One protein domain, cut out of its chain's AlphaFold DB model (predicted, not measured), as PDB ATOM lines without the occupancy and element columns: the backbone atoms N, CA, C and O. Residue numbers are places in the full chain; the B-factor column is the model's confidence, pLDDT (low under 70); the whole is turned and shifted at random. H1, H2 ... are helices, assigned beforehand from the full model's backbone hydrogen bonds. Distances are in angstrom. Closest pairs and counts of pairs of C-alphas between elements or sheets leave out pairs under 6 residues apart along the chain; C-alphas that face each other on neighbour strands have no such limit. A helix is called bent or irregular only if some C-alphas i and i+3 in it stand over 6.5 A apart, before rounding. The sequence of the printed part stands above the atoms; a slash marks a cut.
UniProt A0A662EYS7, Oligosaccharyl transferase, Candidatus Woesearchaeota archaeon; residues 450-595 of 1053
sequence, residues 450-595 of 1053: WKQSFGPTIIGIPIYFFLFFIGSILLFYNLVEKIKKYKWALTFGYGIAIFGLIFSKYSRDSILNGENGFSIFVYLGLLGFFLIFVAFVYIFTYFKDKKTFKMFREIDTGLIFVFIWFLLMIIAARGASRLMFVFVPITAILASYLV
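What this domain is: This is residues 450 to 595 of the 1053 residues of the protein "Oligosaccharyl transferase" of Candidatus Woesearchaeota archaeon (UniProt A0A662EYS7). The longest helix, H4, packs along one side of H3, at the edge of a group of four other long helices, H3, H2, H7 and H6, whose centres make a four-sided figure; H7 crosses H2 steeply. The short H5 sits at one end of H4, away from that group, and the small H1 lies near H2 and H7. The printed part has 146 residues with seven named helices, in the order H1 to H7, and no named strand; the class is all helix. It is compact, with a radius of gyration of the C-alphas of 16.3 A, and spans 48 by 36 by 26 A.

Where its parts are: H4, residues 517 to 544, is 37.6 A long and begins with C-alpha 517 at (566.710, 471.388, 386.572). It has a kink of 31 degrees near residue 524, and is neither bent nor irregular, but only just: C-alphas 523 and 526 are 6.1 A apart. H3, residues 487 to 503, and H2, residues 463 to 479, are each 24.0 A long. H6, residues 557 to 575, is 27.4 A long. H7, residues 577 to 595, is 27.0 A long and ends with C-alpha 595 at (594.504, 491.261, 401.596). It has a kink of 48 degrees near residue 584, and is neither bent nor irregular, but only just: C-alphas 582 and 585 are 6.5 A apart. H5 is residues 546 to 552. H1 is residues 450 to 453, with C-alpha 450 at (573.750, 487.277, 400.260).

How they stand to each other: H4, with residues 522 to 534 alone, touches H3 in a helical hairpin, a shallow tilt of 19 degrees, opposite ways; their closest C-alphas, those of Ala 497 and Leu 527, are 4.9 A apart. H4 touches H5 with residues 538 to 542 alone, the C-alphas of Thr 541 and Phe 549 coming closest at 5.2 A. H2, H3 and H6 form a bundle, helices side by side. H2 and H3 are a hairpin at 33 degrees, a shallow tilt only just short of steep, closest at the C-alphas of Tyr 477 and Thr 491, 5.5 A. H2 and H7 touch at a steep tilt of 65 degrees, the same way, closest at the C-alphas of Phe 468 and Ala 591, 4.0 A. H4 and H6 are apart. Every O i to N i+4 pair is within hydrogen-bond range in H2, H3 and H6, against 22 of 24 in H4, 11 of 15 in H7 and 1 of 3 in H5, where 3 of 4 O i to N i+3 pairs are; H1 is too short for an i+4 pair.

The domain as a whole: The C-alphas farthest apart, those of Ile 459 and Phe 543, are 50.1 A apart. The printed part has no cut. The link from H3 to H4, residues 504 to 516, is long. The mean pLDDT of the printed part is 87.1; residues 455 to 456 and 458 to 460 are under 70.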
ATOM      1  N   TRP A 450     572.275 487.325 400.308       85.38
ATOM      2  CA  TRP A 450     573.750 487.277 400.260       85.38
ATOM      3  C   TRP A 450     574.352 488.674 400.106       85.38
ATOM      4  O   TRP A 450     575.256 489.052 400.856       85.38
ATOM      5  N   LYS A 451     573.842 489.460 399.149       84.38
ATOM      6  CA  LYS A 451     574.312 490.826 398.891       84.38
ATOM      7  C   LYS A 451     574.142 491.725 400.118       84.38
ATOM      8  O   LYS A 451     575.027 492.531 400.399       84.38
ATOM      9  N   GLN A 452     573.043 491.567 400.857       81.00
ATOM     10  CA  GLN A 452     572.791 492.307 402.097       81.00
ATOM     11  C   GLN A 452     573.694 491.842 403.252       81.00
ATOM     12  O   GLN A 452     574.255 492.675 403.960       81.00
ATOM     13  N   SER A 453     573.895 490.528 403.407       82.62
ATOM     14  CA  SER A 453     574.697 489.940 404.496       82.62
ATOM     15  C   SER A 453     576.192 490.262 404.396       82.62
ATOM     16  O   SER A 453     576.878 490.348 405.416       82.62
ATOM     17  N   PHE A 454     576.692 490.451 403.172       82.56
ATOM     18  CA  PHE A 454     578.105 490.679 402.854       82.56
ATOM     19  C   PHE A 454     578.371 492.068 402.231       82.56
ATOM     20  O   PHE A 454     579.359 492.246 401.515       82.56
ATOM     21  N   GLY A 455     577.496 493.054 402.477       63.72
ATOM     22  CA  GLY A 455     577.698 494.469 402.112       63.72
ATOM     23  C   GLY A 455     578.728 495.177 403.016       63.72
ATOM     24  O   GLY A 455     579.012 494.682 404.108       63.72
ATOM     25  N   PRO A 456     579.326 496.319 402.604       69.69
ATOM     26  CA  PRO A 456     578.748 497.393 401.780       69.69
ATOM     27  C   PRO A 456     578.916 497.233 400.256       69.69
ATOM     28  O   PRO A 456     579.849 496.585 399.778       69.69
ATOM     29  N   THR A 457     578.018 497.859 399.486       72.62
ATOM     30  CA  THR A 457     578.015 497.827 398.012       72.62
ATOM     31  C   THR A 457     578.547 499.124 397.395       72.62
ATOM     32  O   THR A 457     578.062 500.195 397.756       72.62
ATOM     33  N   ILE A 458     579.464 499.046 396.421       66.25
ATOM     34  CA  ILE A 458     579.864 500.180 395.558       66.25
ATOM     35  C   ILE A 458     579.335 499.917 394.151       66.25
ATOM     36  O   ILE A 458     579.600 498.853 393.602       66.25
ATOM     37  N   ILE A 459     578.573 500.858 393.575       67.31
ATOM     38  CA  ILE A 459     577.990 500.725 392.221       67.31
ATOM     39  C   ILE A 459     577.227 499.382 392.091       67.31
ATOM     40  O   ILE A 459     577.343 498.635 391.129       67.31
ATOM     41  N   GLY A 460     576.494 499.000 393.145       69.12
ATOM     42  CA  GLY A 460     575.736 497.744 393.191       69.12
ATOM     43  C   GLY A 460     576.546 496.459 393.437       69.12
ATOM     44  O   GLY A 460     575.921 495.408 393.591       69.12
ATOM     45  N   ILE A 461     577.878 496.524 393.550       76.69
ATOM     46  CA  ILE A 461     578.776 495.372 393.745       76.69
ATOM     47  C   ILE A 461     579.101 495.180 395.240       76.69
ATOM     48  O   ILE A 461     579.647 496.102 395.853       76.69
ATOM     49  N   PRO A 462     578.809 494.012 395.854       84.31
ATOM     50  CA  PRO A 462     579.160 493.722 397.250       84.31
ATOM     51  C   PRO A 462     580.662 493.433 397.401       84.31
ATOM     52  O   PRO A 462     581.136 492.338 397.103       84.31
ATOM     53  N   ILE A 463     581.435 494.411 397.878       82.75
ATOM     54  CA  ILE A 463     582.906 494.321 397.891       82.75
ATOM     55  C   ILE A 463     583.406 493.204 398.799       82.75
ATOM     56  O   ILE A 463     584.265 492.420 398.397       82.75
ATOM     57  N   TYR A 464     582.877 493.118 400.022       87.00
ATOM     58  CA  TYR A 464     583.329 492.112 400.981       87.00
ATOM     59  C   TYR A 464     583.076 490.691 400.465       87.00
ATOM     60  O   TYR A 464     583.924 489.818 400.655       87.00
ATOM     61  N   PHE A 465     581.978 490.483 399.728       90.06
ATOM     62  CA  PHE A 465     581.723 489.224 399.037       90.06
ATOM     63  C   PHE A 465     582.864 488.851 398.080       90.06
ATOM     64  O   PHE A 465     583.449 487.773 398.188       90.06
ATOM     65  N   PHE A 466     583.239 489.765 397.182       89.00
ATOM     66  CA  PHE A 466     584.307 489.499 396.218       89.00
ATOM     67  C   PHE A 466     585.686 489.349 396.874       89.00
ATOM     68  O   PHE A 466     586.490 488.549 396.397       89.00
ATOM     69  N   LEU A 467     585.949 490.032 397.996       89.62
ATOM     70  CA  LEU A 467     587.190 489.855 398.758       89.62
ATOM     71  C   LEU A 467     587.365 488.412 399.239       89.62
ATOM     72  O   LEU A 467     588.429 487.825 399.037       89.62
ATOM     73  N   PHE A 468     586.342 487.810 399.853       92.56
ATOM     74  CA  PHE A 468     586.468 486.418 400.288       92.56
ATOM     75  C   PHE A 468     586.360 485.437 399.116       92.56
ATOM     76  O   PHE A 468     587.025 484.403 399.142       92.56
ATOM     77  N   PHE A 469     585.565 485.745 398.084       94.00
ATOM     78  CA  PHE A 469     585.408 484.888 396.908       94.00
ATOM     79  C   PHE A 469     586.742 484.719 396.171       94.00
ATOM     80  O   PHE A 469     587.222 483.596 396.006       94.00
ATOM     81  N   ILE A 470     587.403 485.832 395.831       93.69
ATOM     82  CA  ILE A 470     588.738 485.833 395.215       93.69
ATOM     83  C   ILE A 470     589.774 485.268 396.193       93.69
ATOM     84  O   ILE A 470     590.644 484.493 395.795       93.69
ATOM     85  N   GLY A 471     589.653 485.582 397.487       94.56
ATOM     86  CA  GLY A 471     590.506 485.012 398.529       94.56
ATOM     87  C   GLY A 471     590.442 483.489 398.599       94.56
ATOM     88  O   GLY A 471     591.470 482.849 398.812       94.56
ATOM     89  N   SER A 472     589.274 482.897 398.343       96.06
ATOM     90  CA  SER A 472     589.103 481.446 398.263       96.06
ATOM     91  C   SER A 472     589.839 480.840 397.065       96.06
ATOM     92  O   SER A 472     590.519 479.826 397.218       96.06
ATOM     93  N   ILE A 473     589.774 481.489 395.894       95.62
ATOM     94  CA  ILE A 473     590.476 481.057 394.675       95.62
ATOM     95  C   ILE A 473     591.986 481.151 394.887       95.62
ATOM     96  O   ILE A 473     592.708 480.207 394.571       95.62
ATOM     97  N   LEU A 474     592.466 482.243 395.489       94.62
ATOM     98  CA  LEU A 474     593.881 482.413 395.815       94.62
ATOM     99  C   LEU A 474     594.364 481.380 396.845       94.62
ATOM    100  O   LEU A 474     595.465 480.847 396.714       94.62
ATOM    101  N   LEU A 475     593.556 481.077 397.866       94.94
ATOM    102  CA  LEU A 475     593.891 480.043 398.843       94.94
ATOM    103  C   LEU A 475     593.999 478.672 398.179       94.94
ATOM    104  O   LEU A 475     594.956 477.949 398.449       94.94
ATOM    105  N   PHE A 476     593.070 478.334 397.283       94.62
ATOM    106  CA  PHE A 476     593.127 477.083 396.532       94.62
ATOM    107  C   PHE A 476     594.325 477.038 395.574       94.62
ATOM    108  O   PHE A 476     595.031 476.035 395.520       94.62
ATOM    109  N   TYR A 477     594.632 478.136 394.885       93.94
ATOM    110  CA  TYR A 477     595.836 478.248 394.063       93.94
ATOM    111  C   TYR A 477     597.110 477.968 394.874       93.94
ATOM    112  O   TYR A 477     597.975 477.216 394.425       93.94
ATOM    113  N   ASN A 478     597.202 478.513 396.093       92.00
ATOM    114  CA  ASN A 478     598.330 478.278 396.999       92.00
ATOM    115  C   ASN A 478     598.327 476.853 397.582       92.00
ATOM    116  O   ASN A 478     599.388 476.273 397.806       92.00
ATOM    117  N   LEU A 479     597.149 476.252 397.777       91.69
ATOM    118  CA  LEU A 479     596.996 474.847 398.167       91.69
ATOM    119  C   LEU A 479     597.622 473.914 397.118       91.69
ATOM    120  O   LEU A 479     598.366 472.999 397.469       91.69
ATOM    121  N   VAL A 480     597.352 474.165 395.832       91.75
ATOM    122  CA  VAL A 480     597.850 473.352 394.710       91.75
ATOM    123  C   VAL A 480     599.143 473.886 394.085       91.75
ATOM    124  O   VAL A 480     599.589 473.356 393.070       91.75
ATOM    125  N   GLU A 481     599.790 474.890 394.689       88.62
ATOM    126  CA  GLU A 481     600.962 475.575 394.120       88.62
ATOM    127  C   GLU A 481     602.101 474.610 393.783       88.62
ATOM    128  O   GLU A 481     602.769 474.734 392.752       88.62
ATOM    129  N   LYS A 482     602.279 473.599 394.636       86.06
ATOM    130  CA  LYS A 482     603.303 472.572 394.463       86.06
ATOM    131  C   LYS A 482     603.022 471.677 393.254       86.06
ATOM    132  O   LYS A 482     603.957 471.158 392.669       86.06
ATOM    133  N   ILE A 483     601.781 471.544 392.790       85.94
ATOM    134  CA  ILE A 483     601.403 470.697 391.647       85.94
ATOM    135  C   ILE A 483     601.618 471.470 390.332       85.94
ATOM    136  O   ILE A 483     600.674 471.768 389.598       85.94
ATOM    137  N   LYS A 484     602.877 471.819 390.024       79.12
ATOM    138  CA  LYS A 484     603.247 472.784 388.964       79.12
ATOM    139  C   LYS A 484     602.530 472.563 387.623       79.12
ATOM    140  O   LYS A 484     602.066 473.531 387.030       79.12
ATOM    141  N   LYS A 485     602.410 471.307 387.171       83.94
ATOM    142  CA  LYS A 485     601.831 470.945 385.863       83.94
ATOM    143  C   LYS A 485     600.317 471.178 385.763       83.94
ATOM    144  O   LYS A 485     599.844 471.592 384.714       83.94
ATOM    145  N   TYR A 486     599.563 470.932 386.838       86.50
ATOM    146  CA  TYR A 486     598.089 470.969 386.829       86.50
ATOM    147  C   TYR A 486     597.495 472.126 387.642       86.50
ATOM    148  O   TYR A 486     596.277 472.288 387.673       86.50
ATOM    149  N   LYS A 487     598.335 472.951 388.278       89.69
ATOM    150  CA  LYS A 487     597.931 474.042 389.177       89.69
ATOM    151  C   LYS A 487     596.829 474.933 388.601       89.69
ATOM    152  O   LYS A 487     595.804 475.136 389.248       89.69
ATOM    153  N   TRP A 488     597.034 475.466 387.396       90.44
ATOM    154  CA  TRP A 488     596.084 476.389 386.766       90.44
ATOM    155  C   TRP A 488     594.776 475.699 386.381       90.44
ATOM    156  O   TRP A 488     593.715 476.247 386.653       90.44
ATOM    157  N   ALA A 489     594.840 474.475 385.848       91.75
ATOM    158  CA  ALA A 489     593.649 473.703 385.498       91.75
ATOM    159  C   ALA A 489     592.798 473.367 386.735       91.75
ATOM    160  O   ALA A 489     591.588 473.570 386.725       91.75
ATOM    161  N   LEU A 490     593.431 472.926 387.831       91.94
ATOM    162  CA  LEU A 490     592.746 472.670 389.102       91.94
ATOM    163  C   LEU A 490     592.129 473.952 389.674       91.94
ATOM    164  O   LEU A 490     590.991 473.931 390.131       91.94
ATOM    165  N   THR A 491     592.861 475.069 389.635       94.00
ATOM    166  CA  THR A 491     592.378 476.359 390.158       94.00
ATOM    167  C   THR A 491     591.201 476.894 389.346       94.00
ATOM    168  O   THR A 491     590.223 477.361 389.922       94.00
ATOM    169  N   PHE A 492     591.266 476.795 388.019       93.56
ATOM    170  CA  PHE A 492     590.182 477.206 387.132       93.56
ATOM    171  C   PHE A 492     588.936 476.331 387.320       93.56
ATOM    172  O   PHE A 492     587.840 476.858 387.498       93.56
ATOM    173  N   GLY A 493     589.112 475.005 387.392       93.25
ATOM    174  CA  GLY A 493     588.024 474.073 387.693       93.25
ATOM    175  C   GLY A 493     587.368 474.353 389.049       93.25
ATOM    176  O   GLY A 493     586.144 474.360 389.150       93.25
ATOM    177  N   TYR A 494     588.167 474.667 390.074       94.75
ATOM    178  CA  TYR A 494     587.656 475.091 391.378       94.75
ATOM    179  C   TYR A 494     586.863 476.402 391.286       94.75
ATOM    180  O   TYR A 494     585.770 476.488 391.840       94.75
ATOM    181  N   GLY A 495     587.381 477.398 390.558       93.38
ATOM    182  CA  GLY A 495     586.706 478.678 390.325       93.38
ATOM    183  C   GLY A 495     585.317 478.509 389.703       93.38
ATOM    184  O   GLY A 495     584.354 479.113 390.175       93.38
ATOM    185  N   ILE A 496     585.192 477.632 388.701       93.31
ATOM    186  CA  ILE A 496     583.903 477.282 388.084       93.31
ATOM    187  C   ILE A 496     582.980 476.589 389.094       93.31
ATOM    188  O   ILE A 496     581.805 476.939 389.193       93.31
ATOM    189  N   ALA A 497     583.502 475.636 389.871       92.81
ATOM    190  CA  ALA A 497     582.706 474.909 390.854       92.81
ATOM    191  C   ALA A 497     582.120 475.840 391.925       92.81
ATOM    192  O   ALA A 497     580.922 475.785 392.192       92.81
ATOM    193  N   ILE A 498     582.922 476.739 392.507       93.31
ATOM    194  CA  ILE A 498     582.415 477.683 393.517       93.31
ATOM    195  C   ILE A 498     581.462 478.719 392.928       93.31
ATOM    196  O   ILE A 498     580.533 479.147 393.613       93.31
ATOM    197  N   PHE A 499     581.667 479.103 391.665       91.50
ATOM    198  CA  PHE A 499     580.738 479.971 390.959       91.50
ATOM    199  C   PHE A 499     579.371 479.286 390.848       91.50
ATOM    200  O   PHE A 499     578.367 479.861 391.264       91.50
ATOM    201  N   GLY A 500     579.338 478.024 390.410       90.06
ATOM    202  CA  GLY A 500     578.120 477.212 390.397       90.06
ATOM    203  C   GLY A 500     577.479 477.067 391.778       90.06
ATOM    204  O   GLY A 500     576.273 477.257 391.930       90.06
ATOM    205  N   LEU A 501     578.281 476.813 392.817       88.25
ATOM    206  CA  LEU A 501     577.770 476.631 394.177       88.25
ATOM    207  C   LEU A 501     577.036 477.858 394.727       88.25
ATOM    208  O   LEU A 501     576.003 477.698 395.377       88.25
ATOM    209  N   ILE A 502     577.549 479.063 394.476       89.06
ATOM    210  CA  ILE A 502     576.979 480.298 395.028       89.06
ATOM    211  C   ILE A 502     575.910 480.883 394.098       89.06
ATOM    212  O   ILE A 502     574.825 481.237 394.553       89.06
ATOM    213  N   PHE A 503     576.193 480.978 392.797       89.94
ATOM    214  CA  PHE A 503     575.362 481.740 391.863       89.94
ATOM    215  C   PHE A 503     574.205 480.953 391.257       89.94
ATOM    216  O   PHE A 503     573.352 481.563 390.617       89.94
ATOM    217  N   SER A 504     574.098 479.637 391.468       87.38
ATOM    218  CA  SER A 504     572.976 478.900 390.875       87.38
ATOM    219  C   SER A 504     571.602 479.221 391.496       87.38
ATOM    220  O   SER A 504     570.605 478.692 391.015       87.38
ATOM    221  N   LYS A 505     571.541 480.035 392.562       86.38
ATOM    222  CA  LYS A 505     570.308 480.628 393.108       86.38
ATOM    223  C   LYS A 505     570.458 482.154 393.179       86.38
ATOM    224  O   LYS A 505     570.636 482.740 394.246       86.38
ATOM    225  N   TYR A 506     570.457 482.802 392.016       86.19
ATOM    226  CA  TYR A 506     570.756 484.226 391.876       86.19
ATOM    227  C   TYR A 506     569.575 485.122 392.265       86.19
ATOM    228  O   TYR A 506     569.671 485.906 393.210       86.19
ATOM    229  N   SER A 507     568.456 484.987 391.558       84.62
ATOM    230  CA  SER A 507     567.188 485.673 391.825       84.62
ATOM    231  C   SER A 507     566.021 484.828 391.318       84.62
ATOM    232  O   SER A 507     566.216 483.936 390.488       84.62
ATOM    233  N   ARG A 508     564.807 485.120 391.797       76.25
ATOM    234  CA  ARG A 508     563.585 484.415 391.375       76.25
ATOM    235  C   ARG A 508     563.346 484.504 389.867       76.25
ATOM    236  O   ARG A 508     563.009 483.497 389.259       76.25
ATOM    237  N   ASP A 509     563.612 485.670 389.283       76.44
ATOM    238  CA  ASP A 509     563.321 485.968 387.873       76.44
ATOM    239  C   ASP A 509     564.450 485.550 386.912       76.44
ATOM    240  O   ASP A 509     564.377 485.785 385.708       76.44
ATOM    241  N   SER A 510     565.537 484.968 387.430       81.94
ATOM    242  CA  SER A 510     566.689 484.565 386.617       81.94
ATOM    243  C   SER A 510     566.599 483.113 386.148       81.94
ATOM    244  O   SER A 510     565.973 482.273 386.791       81.94
ATOM    245  N   ILE A 511     567.332 482.782 385.075       82.88
ATOM    246  CA  ILE A 511     567.543 481.388 384.632       82.88
ATOM    247  C   ILE A 511     568.120 480.534 385.779       82.88
ATOM    248  O   ILE A 511     567.854 479.338 385.864       82.88
ATOM    249  N   LEU A 512     568.879 481.153 386.690       82.88
ATOM    250  CA  LEU A 512     569.453 480.532 387.881       82.88
ATOM    251  C   LEU A 512     568.582 480.791 389.119       82.88
ATOM    252  O   LEU A 512     569.003 481.457 390.065       82.88
ATOM    253  N   ASN A 513     567.350 480.283 389.115       79.88
ATOM    254  CA  ASN A 513     566.394 480.465 390.213       79.88
ATOM    255  C   ASN A 513     566.597 479.497 391.399       79.88
ATOM    256  O   ASN A 513     565.966 479.663 392.444       79.88
ATOM    257  N   GLY A 514     567.493 478.513 391.266       75.25
ATOM    258  CA  GLY A 514     567.808 477.527 392.304       75.25
ATOM    259  C   GLY A 514     566.881 476.313 392.355       75.25
ATOM    260  O   GLY A 514     567.180 475.387 393.101       75.25
ATOM    261  N   GLU A 515     565.804 476.302 391.567       74.31
ATOM    262  CA  GLU A 515     564.742 475.286 391.622       74.31
ATOM    263  C   GLU A 515     564.595 474.521 390.304       74.31
ATOM    264  O   GLU A 515     564.265 473.338 390.307       74.31
ATOM    265  N   ASN A 516     564.883 475.156 389.165       80.12
ATOM    266  CA  ASN A 516     564.825 474.479 387.873       80.12
ATOM    267  C   ASN A 516     565.958 473.441 387.708       80.12
ATOM    268  O   ASN A 516     567.030 473.534 388.313       80.12
ATOM    269  N   GLY A 517     565.736 472.456 386.830       77.88
ATOM    270  CA  GLY A 517     566.710 471.388 386.572       77.88
ATOM    271  C   GLY A 517     568.087 471.911 386.140       77.88
ATOM    272  O   GLY A 517     569.110 471.366 386.551       77.88
ATOM    273  N   PHE A 518     568.128 473.024 385.399       83.56
ATOM    274  CA  PHE A 518     569.376 473.689 385.018       83.56
ATOM    275  C   PHE A 518     570.137 474.255 386.230       83.56
ATOM    276  O   PHE A 518     571.338 474.034 386.354       83.56
ATOM    277  N   SER A 519     569.460 474.918 387.171       84.44
ATOM    278  CA  SER A 519     570.064 475.434 388.409       84.44
ATOM    279  C   SER A 519     570.605 474.316 389.290       84.44
ATOM    280  O   SER A 519     571.677 474.470 389.877       84.44
ATOM    281  N   ILE A 520     569.890 473.190 389.377       82.50
ATOM    282  CA  ILE A 520     570.343 472.009 390.123       82.50
ATOM    283  C   ILE A 520     571.579 471.399 389.447       82.50
ATOM    284  O   ILE A 520     572.546 471.069 390.134       82.50
ATOM    285  N   PHE A 521     571.601 471.316 388.112       85.75
ATOM    286  CA  PHE A 521     572.775 470.868 387.360       85.75
ATOM    287  C   PHE A 521     573.978 471.805 387.554       85.75
ATOM    288  O   PHE A 521     575.082 471.337 387.820       85.75
ATOM    289  N   VAL A 522     573.785 473.124 387.503       87.69
ATOM    290  CA  VAL A 522     574.852 474.100 387.785       87.69
ATOM    291  C   VAL A 522     575.364 473.962 389.225       87.69
ATOM    292  O   VAL A 522     576.559 474.108 389.467       87.69
ATOM    293  N   TYR A 523     574.488 473.632 390.175       86.00
ATOM    294  CA  TYR A 523     574.852 473.437 391.575       86.00
ATOM    295  C   TYR A 523     575.647 472.144 391.821       86.00
ATOM    296  O   TYR A 523     576.807 472.190 392.234       86.00
ATOM    297  N   LEU A 524     575.028 470.986 391.575       84.62
ATOM    298  CA  LEU A 524     575.601 469.671 391.876       84.62
ATOM    299  C   LEU A 524     576.520 469.163 390.768       84.62
ATOM    300  O   LEU A 524     577.533 468.531 391.056       84.62
ATOM    301  N   GLY A 525     576.191 469.451 389.511       86.56
ATOM    302  CA  GLY A 525     576.950 469.001 388.347       86.56
ATOM    303  C   GLY A 525     578.331 469.641 388.269       86.56
ATOM    304  O   GLY A 525     579.309 468.920 388.090       86.56
ATOM    305  N   LEU A 526     578.459 470.958 388.486       90.12
ATOM    306  CA  LEU A 526     579.772 471.623 388.467       90.12
ATOM    307  C   LEU A 526     580.660 471.201 389.644       90.12
ATOM    308  O   LEU A 526     581.859 470.979 389.455       90.12
ATOM    309  N   LEU A 527     580.087 471.030 390.841       88.06
ATOM    310  CA  LEU A 527     580.826 470.485 391.982       88.06
ATOM    311  C   LEU A 527     581.250 469.031 391.725       88.06
ATOM    312  O   LEU A 527     582.410 468.683 391.945       88.06
ATOM    313  N   GLY A 528     580.338 468.192 391.229       87.75
ATOM    314  CA  GLY A 528     580.610 466.795 390.893       87.75
ATOM    315  C   GLY A 528     581.694 466.657 389.824       87.75
ATOM    316  O   GLY A 528     582.649 465.906 390.014       87.75
ATOM    317  N   PHE A 529     581.610 467.446 388.751       90.50
ATOM    318  CA  PHE A 529     582.625 467.502 387.701       90.50
ATOM    319  C   PHE A 529     583.995 467.886 388.261       90.50
ATOM    320  O   PHE A 529     584.993 467.242 387.943       90.50
ATOM    321  N   PHE A 530     584.057 468.886 389.144       92.38
ATOM    322  CA  PHE A 530     585.306 469.273 389.793       92.38
ATOM    323  C   PHE A 530     585.889 468.153 390.664       92.38
ATOM    324  O   PHE A 530     587.087 467.880 390.578       92.38
ATOM    325  N   LEU A 531     585.070 467.460 391.460       90.25
ATOM    326  CA  LEU A 531     585.532 466.335 392.282       90.25
ATOM    327  C   LEU A 531     586.045 465.169 391.423       90.25
ATOM    328  O   LEU A 531     587.110 464.620 391.715       90.25
ATOM    329  N   ILE A 532     585.340 464.836 390.336       91.00
ATOM    330  CA  ILE A 532     585.771 463.822 389.360       91.00
ATOM    331  C   ILE A 532     587.081 464.250 388.695       91.00
ATOM    332  O   ILE A 532     588.001 463.442 388.579       91.00
ATOM    333  N   PHE A 533     587.210 465.520 388.315       91.38
ATOM    334  CA  PHE A 533     588.425 466.062 387.715       91.38
ATOM    335  C   PHE A 533     589.624 465.992 388.672       91.38
ATOM    336  O   PHE A 533     590.703 465.551 388.277       91.38
ATOM    337  N   VAL A 534     589.445 466.349 389.949       88.75
ATOM    338  CA  VAL A 534     590.488 466.215 390.981       88.75
ATOM    339  C   VAL A 534     590.891 464.749 391.164       88.75
ATOM    340  O   VAL A 534     592.087 464.447 391.195       88.75
ATOM    341  N   ALA A 535     589.919 463.833 391.240       87.06
ATOM    342  CA  ALA A 535     590.180 462.399 391.355       87.06
ATOM    343  C   ALA A 535     590.931 461.860 390.127       87.06
ATOM    344  O   ALA A 535     591.916 461.136 390.275       87.06
ATOM    345  N   PHE A 536     590.526 462.273 388.925       88.38
ATOM    346  CA  PHE A 536     591.198 461.934 387.676       88.38
ATOM    347  C   PHE A 536     592.649 462.420 387.670       88.38
ATOM    348  O   PHE A 536     593.544 461.625 387.402       88.38
ATOM    349  N   VAL A 537     592.918 463.680 388.030       87.06
ATOM    350  CA  VAL A 537     594.291 464.215 388.104       87.06
ATOM    351  C   VAL A 537     595.125 463.455 389.145       87.06
ATOM    352  O   VAL A 537     596.284 463.119 388.885       87.06
ATOM    353  N   TYR A 538     594.554 463.134 390.307       86.06
ATOM    354  CA  TYR A 538     595.241 462.378 391.359       86.06
ATOM    355  C   TYR A 538     595.612 460.954 390.906       86.06
ATOM    356  O   TYR A 538     596.756 460.526 391.062       86.06
ATOM    357  N   ILE A 539     594.676 460.237 390.280       83.69
ATOM    358  CA  ILE A 539     594.900 458.880 389.766       83.69
ATOM    359  C   ILE A 539     595.852 458.909 388.562       83.69
ATOM    360  O   ILE A 539     596.818 458.152 388.515       83.69
ATOM    361  N   PHE A 540     595.646 459.819 387.610       85.31
ATOM    362  CA  PHE A 540     596.492 459.954 386.424       85.31
ATOM    363  C   PHE A 540     597.953 460.234 386.794       85.31
ATOM    364  O   PHE A 540     598.864 459.616 386.239       85.31
ATOM    365  N   THR A 541     598.193 461.126 387.761       84.12
ATOM    366  CA  THR A 541     599.555 461.414 388.237       84.12
ATOM    367  C   THR A 541     600.192 460.211 388.928       84.12
ATOM    368  O   THR A 541     601.386 459.996 388.751       84.12
ATOM    369  N   TYR A 542     599.429 459.363 389.624       81.25
ATOM    370  CA  TYR A 542     599.960 458.119 390.191       81.25
ATOM    371  C   TYR A 542     600.540 457.177 389.120       81.25
ATOM    372  O   TYR A 542     601.639 456.646 389.294       81.25
ATOM    373  N   PHE A 543     599.832 457.009 387.997       80.88
ATOM    374  CA  PHE A 543     600.252 456.114 386.914       80.88
ATOM    375  C   PHE A 543     601.337 456.714 386.013       80.88
ATOM    376  O   PHE A 543     602.319 456.043 385.700       80.88
ATOM    377  N   LYS A 544     601.156 457.964 385.568       80.44
ATOM    378  CA  LYS A 544     601.968 458.574 384.498       80.44
ATOM    379  C   LYS A 544     603.072 459.502 385.000       80.44
ATOM    380  O   LYS A 544     604.035 459.727 384.277       80.44
ATOM    381  N   ASP A 545     602.948 460.062 386.206       78.38
ATOM    382  CA  ASP A 545     603.851 461.104 386.709       78.38
ATOM    383  C   ASP A 545     604.095 460.974 388.220       78.38
ATOM    384  O   ASP A 545     603.638 461.774 389.047       78.38
ATOM    385  N   LYS A 546     604.877 459.949 388.586       78.88
ATOM    386  CA  LYS A 546     605.231 459.652 389.984       78.88
ATOM    387  C   LYS A 546     605.910 460.830 390.697       78.88
ATOM    388  O   LYS A 546     605.848 460.908 391.925       78.88
ATOM    389  N   LYS A 547     606.560 461.745 389.961       80.75
ATOM    390  CA  LYS A 547     607.187 462.948 390.528       80.75
ATOM    391  C   LYS A 547     606.113 463.922 391.001       80.75
ATOM    392  O   LYS A 547     606.141 464.305 392.167       80.75
ATOM    393  N   THR A 548     605.140 464.238 390.148       79.94
ATOM    394  CA  THR A 548     603.994 465.084 390.515       79.94
ATOM    395  C   THR A 548     603.126 464.433 391.597       79.94
ATOM    396  O   THR A 548     602.683 465.126 392.511       79.94
ATOM    397  N   PHE A 549     602.958 463.103 391.589       81.75
ATOM    398  CA  PHE A 549     602.224 462.393 392.645       81.75
ATOM    399  C   PHE A 549     602.826 462.614 394.045       81.75
ATOM    400  O   PHE A 549     602.102 462.881 395.006       81.75
ATOM    401  N   LYS A 550     604.161 462.578 394.176       81.69
ATOM    402  CA  LYS A 550     604.833 462.857 395.459       81.69
ATOM    403  C   LYS A 550     604.547 464.273 395.975       81.69
ATOM    404  O   LYS A 550     604.481 464.460 397.188       81.69
ATOM    405  N   MET A 551     604.296 465.239 395.086       83.56
ATOM    406  CA  MET A 551     604.018 466.631 395.462       83.56
ATOM    407  C   MET A 551     602.669 466.798 396.180       83.56
ATOM    408  O   MET A 551     602.531 467.711 396.993       83.56
ATOM    409  N   PHE A 552     601.696 465.896 395.982       81.44
ATOM    410  CA  PHE A 552     600.435 465.916 396.744       81.44
ATOM    411  C   PHE A 552     600.654 465.720 398.249       81.44
ATOM    412  O   PHE A 552     599.949 466.314 399.064       81.44
ATOM    413  N   ARG A 553     601.688 464.962 398.643       80.44
ATOM    414  CA  ARG A 553     602.062 464.805 400.057       80.44
ATOM    415  C   ARG A 553     602.658 466.067 400.665       80.44
ATOM    416  O   ARG A 553     602.802 466.147 401.881       80.44
ATOM    417  N   GLU A 554     602.978 467.081 399.874       83.69
ATOM    418  CA  GLU A 554     603.589 468.314 400.361       83.69
ATOM    419  C   GLU A 554     602.581 469.453 400.610       83.69
ATOM    420  O   GLU A 554     602.982 470.499 401.127       83.69
ATOM    421  N   ILE A 555     601.295 469.261 400.288       87.25
ATOM    422  CA  ILE A 555     600.213 470.257 400.449       87.25
ATOM    423  C   ILE A 555     599.992 470.596 401.929       87.25
ATOM    424  O   ILE A 555     599.837 469.694 402.743       87.25
ATOM    425  N   ASP A 556     599.952 471.868 402.317       88.88
ATOM    426  CA  ASP A 556     599.789 472.249 403.728       88.88
ATOM    427  C   ASP A 556     598.457 471.743 404.329       88.88
ATOM    428  O   ASP A 556     597.378 472.005 403.797       88.88
ATOM    429  N   THR A 557     598.522 471.021 405.455       87.75
ATOM    430  CA  THR A 557     597.332 470.443 406.111       87.75
ATOM    431  C   THR A 557     596.411 471.499 406.714       87.75
ATOM    432  O   THR A 557     595.199 471.295 406.761       87.75
ATOM    433  N   GLY A 558     596.952 472.645 407.139       89.00
ATOM    434  CA  GLY A 558     596.165 473.782 407.604       89.00
ATOM    435  C   GLY A 558     595.361 474.421 406.472       89.00
ATOM    436  O   GLY A 558     594.192 474.737 406.669       89.00
ATOM    437  N   LEU A 559     595.940 474.550 405.275       91.69
ATOM    438  CA  LEU A 559     595.210 475.044 404.100       91.69
ATOM    439  C   LEU A 559     594.112 474.071 403.645       91.69
ATOM    440  O   LEU A 559     593.024 474.531 403.304       91.69
ATOM    441  N   ILE A 560     594.350 472.750 403.700       91.69
ATOM    442  CA  ILE A 560     593.299 471.740 403.447       91.69
ATOM    443  C   ILE A 560     592.135 471.948 404.421       91.69
ATOM    444  O   ILE A 560     590.977 471.958 404.013       91.69
ATOM    445  N   PHE A 561     592.441 472.153 405.702       92.12
ATOM    446  CA  PHE A 561     591.427 472.365 406.729       92.12
ATOM    447  C   PHE A 561     590.553 473.598 406.442       92.12
ATOM    448  O   PHE A 561     589.330 473.507 406.478       92.12
ATOM    449  N   VAL A 562     591.170 474.734 406.090       94.81
ATOM    450  CA  VAL A 562     590.452 475.971 405.720       94.81
ATOM    451  C   VAL A 562     589.612 475.773 404.455       94.81
ATOM    452  O   VAL A 562     588.473 476.228 404.400       94.81
ATOM    453  N   PHE A 563     590.145 475.065 403.457       94.94
ATOM    454  CA  PHE A 563     589.435 474.753 402.218       94.94
ATOM    455  C   PHE A 563     588.170 473.917 402.463       94.94
ATOM    456  O   PHE A 563     587.094 474.270 401.980       94.94
ATOM    457  N   ILE A 564     588.273 472.846 403.257       94.19
ATOM    458  CA  ILE A 564     587.125 471.988 403.584       94.19
ATOM    459  C   ILE A 564     586.109 472.722 404.450       94.19
ATOM    460  O   ILE A 564     584.908 472.617 404.204       94.19
ATOM    461  N   TRP A 565     586.577 473.520 405.413       94.88
ATOM    462  CA  TRP A 565     585.695 474.376 406.198       94.88
ATOM    463  C   TRP A 565     584.889 475.317 405.290       94.88
ATOM    464  O   TRP A 565     583.668 475.382 405.411       94.88
ATOM    465  N   PHE A 566     585.531 475.974 404.322       95.62
ATOM    466  CA  PHE A 566     584.843 476.858 403.380       95.62
ATOM    467  C   PHE A 566     583.807 476.130 402.523       95.62
ATOM    468  O   PHE A 566     582.655 476.560 402.470       95.62
ATOM    469  N   LEU A 567     584.188 475.011 401.900       92.19
ATOM    470  CA  LEU A 567     583.310 474.256 401.003       92.19
ATOM    471  C   LEU A 567     582.037 473.782 401.720       92.19
ATOM    472  O   LEU A 567     580.934 473.950 401.202       92.19
ATOM    473  N   LEU A 568     582.178 473.257 402.940       90.88
ATOM    474  CA  LEU A 568     581.041 472.801 403.743       90.88
ATOM    475  C   LEU A 568     580.140 473.957 404.192       90.88
ATOM    476  O   LEU A 568     578.916 473.816 404.191       90.88
ATOM    477  N   MET A 569     580.715 475.106 404.562       92.38
ATOM    478  CA  MET A 569     579.916 476.251 405.006       92.38
ATOM    479  C   MET A 569     579.197 476.966 403.861       92.38
ATOM    480  O   MET A 569     578.131 477.518 404.105       92.38
ATOM    481  N   ILE A 570     579.699 476.919 402.620       91.12
ATOM    482  CA  ILE A 570     578.939 477.412 401.456       91.12
ATOM    483  C   ILE A 570     577.670 476.583 401.257       91.12
ATOM    484  O   ILE A 570     576.591 477.147 401.071       91.12
ATOM    485  N   ILE A 571     577.786 475.251 401.321       88.38
ATOM    486  CA  ILE A 571     576.637 474.342 401.199       88.38
ATOM    487  C   ILE A 571     575.619 474.645 402.308       88.38
ATOM    488  O   ILE A 571     574.432 474.794 402.031       88.38
ATOM    489  N   ALA A 572     576.091 474.832 403.545       87.25
ATOM    490  CA  ALA A 572     575.246 475.209 404.674       87.25
ATOM    491  C   ALA A 572     574.557 476.574 404.472       87.25
ATOM    492  O   ALA A 572     573.339 476.666 404.593       87.25
ATOM    493  N   ALA A 573     575.308 477.624 404.121       87.81
ATOM    494  CA  ALA A 573     574.791 478.981 403.919       87.81
ATOM    495  C   ALA A 573     573.757 479.068 402.791       87.81
ATOM    496  O   ALA A 573     572.812 479.845 402.871       87.81
ATOM    497  N   ARG A 574     573.911 478.248 401.750       85.31
ATOM    498  CA  ARG A 574     572.922 478.117 400.679       85.31
ATOM    499  C   ARG A 574     571.663 477.367 401.132       85.31
ATOM    500  O   ARG A 574     570.577 477.638 400.627       85.31
ATOM    501  N   GLY A 575     571.792 476.436 402.075       80.50
ATOM    502  CA  GLY A 575     570.681 475.623 402.568       80.50
ATOM    503  C   GLY A 575     569.645 476.396 403.393       80.50
ATOM    504  O   GLY A 575     568.477 476.016 403.371       80.50
ATOM    505  N   ALA A 576     570.048 477.456 404.109       82.62
ATOM    506  CA  ALA A 576     569.140 478.333 404.859       82.62
ATOM    507  C   ALA A 576     569.785 479.684 405.211       82.62
ATOM    508  O   ALA A 576     570.962 479.740 405.573       82.62
ATOM    509  N   SER A 577     568.992 480.759 405.211       81.75
ATOM    510  CA  SER A 577     569.457 482.119 405.522       81.75
ATOM    511  C   SER A 577     570.057 482.236 406.931       81.75
ATOM    512  O   SER A 577     571.080 482.902 407.105       81.75
ATOM    513  N   ARG A 578     569.530 481.505 407.927       83.69
ATOM    514  CA  ARG A 578     570.118 481.465 409.284       83.69
ATOM    515  C   ARG A 578     571.543 480.916 409.344       83.69
ATOM    516  O   ARG A 578     572.303 481.280 410.239       83.69
ATOM    517  N   LEU A 579     571.929 480.054 408.400       88.25
ATOM    518  CA  LEU A 579     573.251 479.423 408.387       88.25
ATOM    519  C   LEU A 579     574.354 480.358 407.874       88.25
ATOM    520  O   LEU A 579     575.534 480.048 408.047       88.25
ATOM    521  N   MET A 580     573.997 481.542 407.358       88.62
ATOM    522  CA  MET A 580     574.951 482.619 407.064       88.62
ATOM    523  C   MET A 580     575.824 482.956 408.271       88.62
ATOM    524  O   MET A 580     577.022 483.179 408.121       88.62
ATOM    525  N   PHE A 581     575.251 482.910 409.476       90.50
ATOM    526  CA  PHE A 581     575.968 483.154 410.724       90.50
ATOM    527  C   PHE A 581     577.226 482.276 410.880       90.50
ATOM    528  O   PHE A 581     578.286 482.773 411.253       90.50
ATOM    529  N   VAL A 582     577.138 480.985 410.535       91.06
ATOM    530  CA  VAL A 582     578.248 480.016 410.657       91.06
ATOM    531  C   VAL A 582     579.247 480.136 409.501       91.06
ATOM    532  O   VAL A 582     580.393 479.698 409.609       91.06
ATOM    533  N   PHE A 583     578.836 480.757 408.393       93.62
ATOM    534  CA  PHE A 583     579.668 480.975 407.212       93.62
ATOM    535  C   PHE A 583     580.556 482.227 407.325       93.62
ATOM    536  O   PHE A 583     581.696 482.215 406.862       93.62
ATOM    537  N   VAL A 584     580.110 483.279 408.017       93.88
ATOM    538  CA  VAL A 584     580.883 484.529 408.187       93.88
ATOM    539  C   VAL A 584     582.304 484.333 408.768       93.88
ATOM    540  O   VAL A 584     583.239 484.988 408.294       93.88
ATOM    541  N   PRO A 585     582.552 483.441 409.751       95.88
ATOM    542  CA  PRO A 585     583.907 483.186 410.245       95.88
ATOM    543  C   PRO A 585     584.896 482.788 409.144       95.88
ATOM    544  O   PRO A 585     586.006 483.318 409.094       95.88
ATOM    545  N   ILE A 586     584.501 481.901 408.224       96.19
ATOM    546  CA  ILE A 586     585.399 481.449 407.158       96.19
ATOM    547  C   ILE A 586     585.568 482.511 406.063       96.19
ATOM    548  O   ILE A 586     586.666 482.657 405.524       96.19
ATOM    549  N   THR A 587     584.550 483.339 405.796       94.88
ATOM    550  CA  THR A 587     584.691 484.470 404.861       94.88
ATOM    551  C   THR A 587     585.675 485.516 405.383       94.88
ATOM    552  O   THR A 587     586.499 486.018 404.618       94.88
ATOM    553  N   ALA A 588     585.665 485.794 406.692       95.00
ATOM    554  CA  ALA A 588     586.607 486.722 407.317       95.00
ATOM    555  C   ALA A 588     588.063 486.239 407.196       95.00
ATOM    556  O   ALA A 588     588.962 487.043 406.932       95.00
ATOM    557  N   ILE A 589     588.292 484.925 407.317       96.44
ATOM    558  CA  ILE A 589     589.605 484.302 407.105       96.44
ATOM    559  C   ILE A 589     590.076 484.508 405.662       96.44
ATOM    560  O   ILE A 589     591.198 484.964 405.441       96.44
ATOM    561  N   LEU A 590     589.223 484.201 404.686       96.12
ATOM    562  CA  LEU A 590     589.572 484.240 403.263       96.12
ATOM    563  C   LEU A 590     589.793 485.661 402.741       96.12
ATOM    564  O   LEU A 590     590.770 485.903 402.032       96.12
ATOM    565  N   ALA A 591     588.948 486.614 403.143       93.31
ATOM    566  CA  ALA A 591     589.147 488.026 402.820       93.31
ATOM    567  C   ALA A 591     590.480 488.540 403.389       93.31
ATOM    568  O   ALA A 591     591.251 489.204 402.695       93.31
ATOM    569  N   SER A 592     590.802 488.171 404.631       93.00
ATOM    570  CA  SER A 592     592.065 488.565 405.269       93.00
ATOM    571  C   SER A 592     593.279 487.926 404.610       93.00
ATOM    572  O   SER A 592     594.317 488.572 404.463       93.00
ATOM    573  N   TYR A 593     593.151 486.665 404.197       94.25
ATOM    574  CA  TYR A 593     594.186 485.952 403.464       94.25
ATOM    575  C   TYR A 593     594.527 486.664 402.151       94.25
ATOM    576  O   TYR A 593     595.704 486.916 401.892       94.25
ATOM    577  N   LEU A 594     593.511 487.056 401.371       93.00
ATOM    578  CA  LEU A 594     593.694 487.812 400.130       93.00
ATOM    579  C   LEU A 594     594.443 489.121 400.371       93.00
ATOM    580  O   LEU A 594     595.458 489.377 399.730       93.00
ATOM    581  N   VAL A 595     593.958 489.929 401.315       86.31
ATOM    582  CA  VAL A 595     594.504 491.261 401.596       86.31
ATOM    583  C   VAL A 595     595.965 491.172 402.032       86.31
ATOM    584  O   VAL A 595     596.812 491.887 401.501       86.31
TER     585      VAL A 595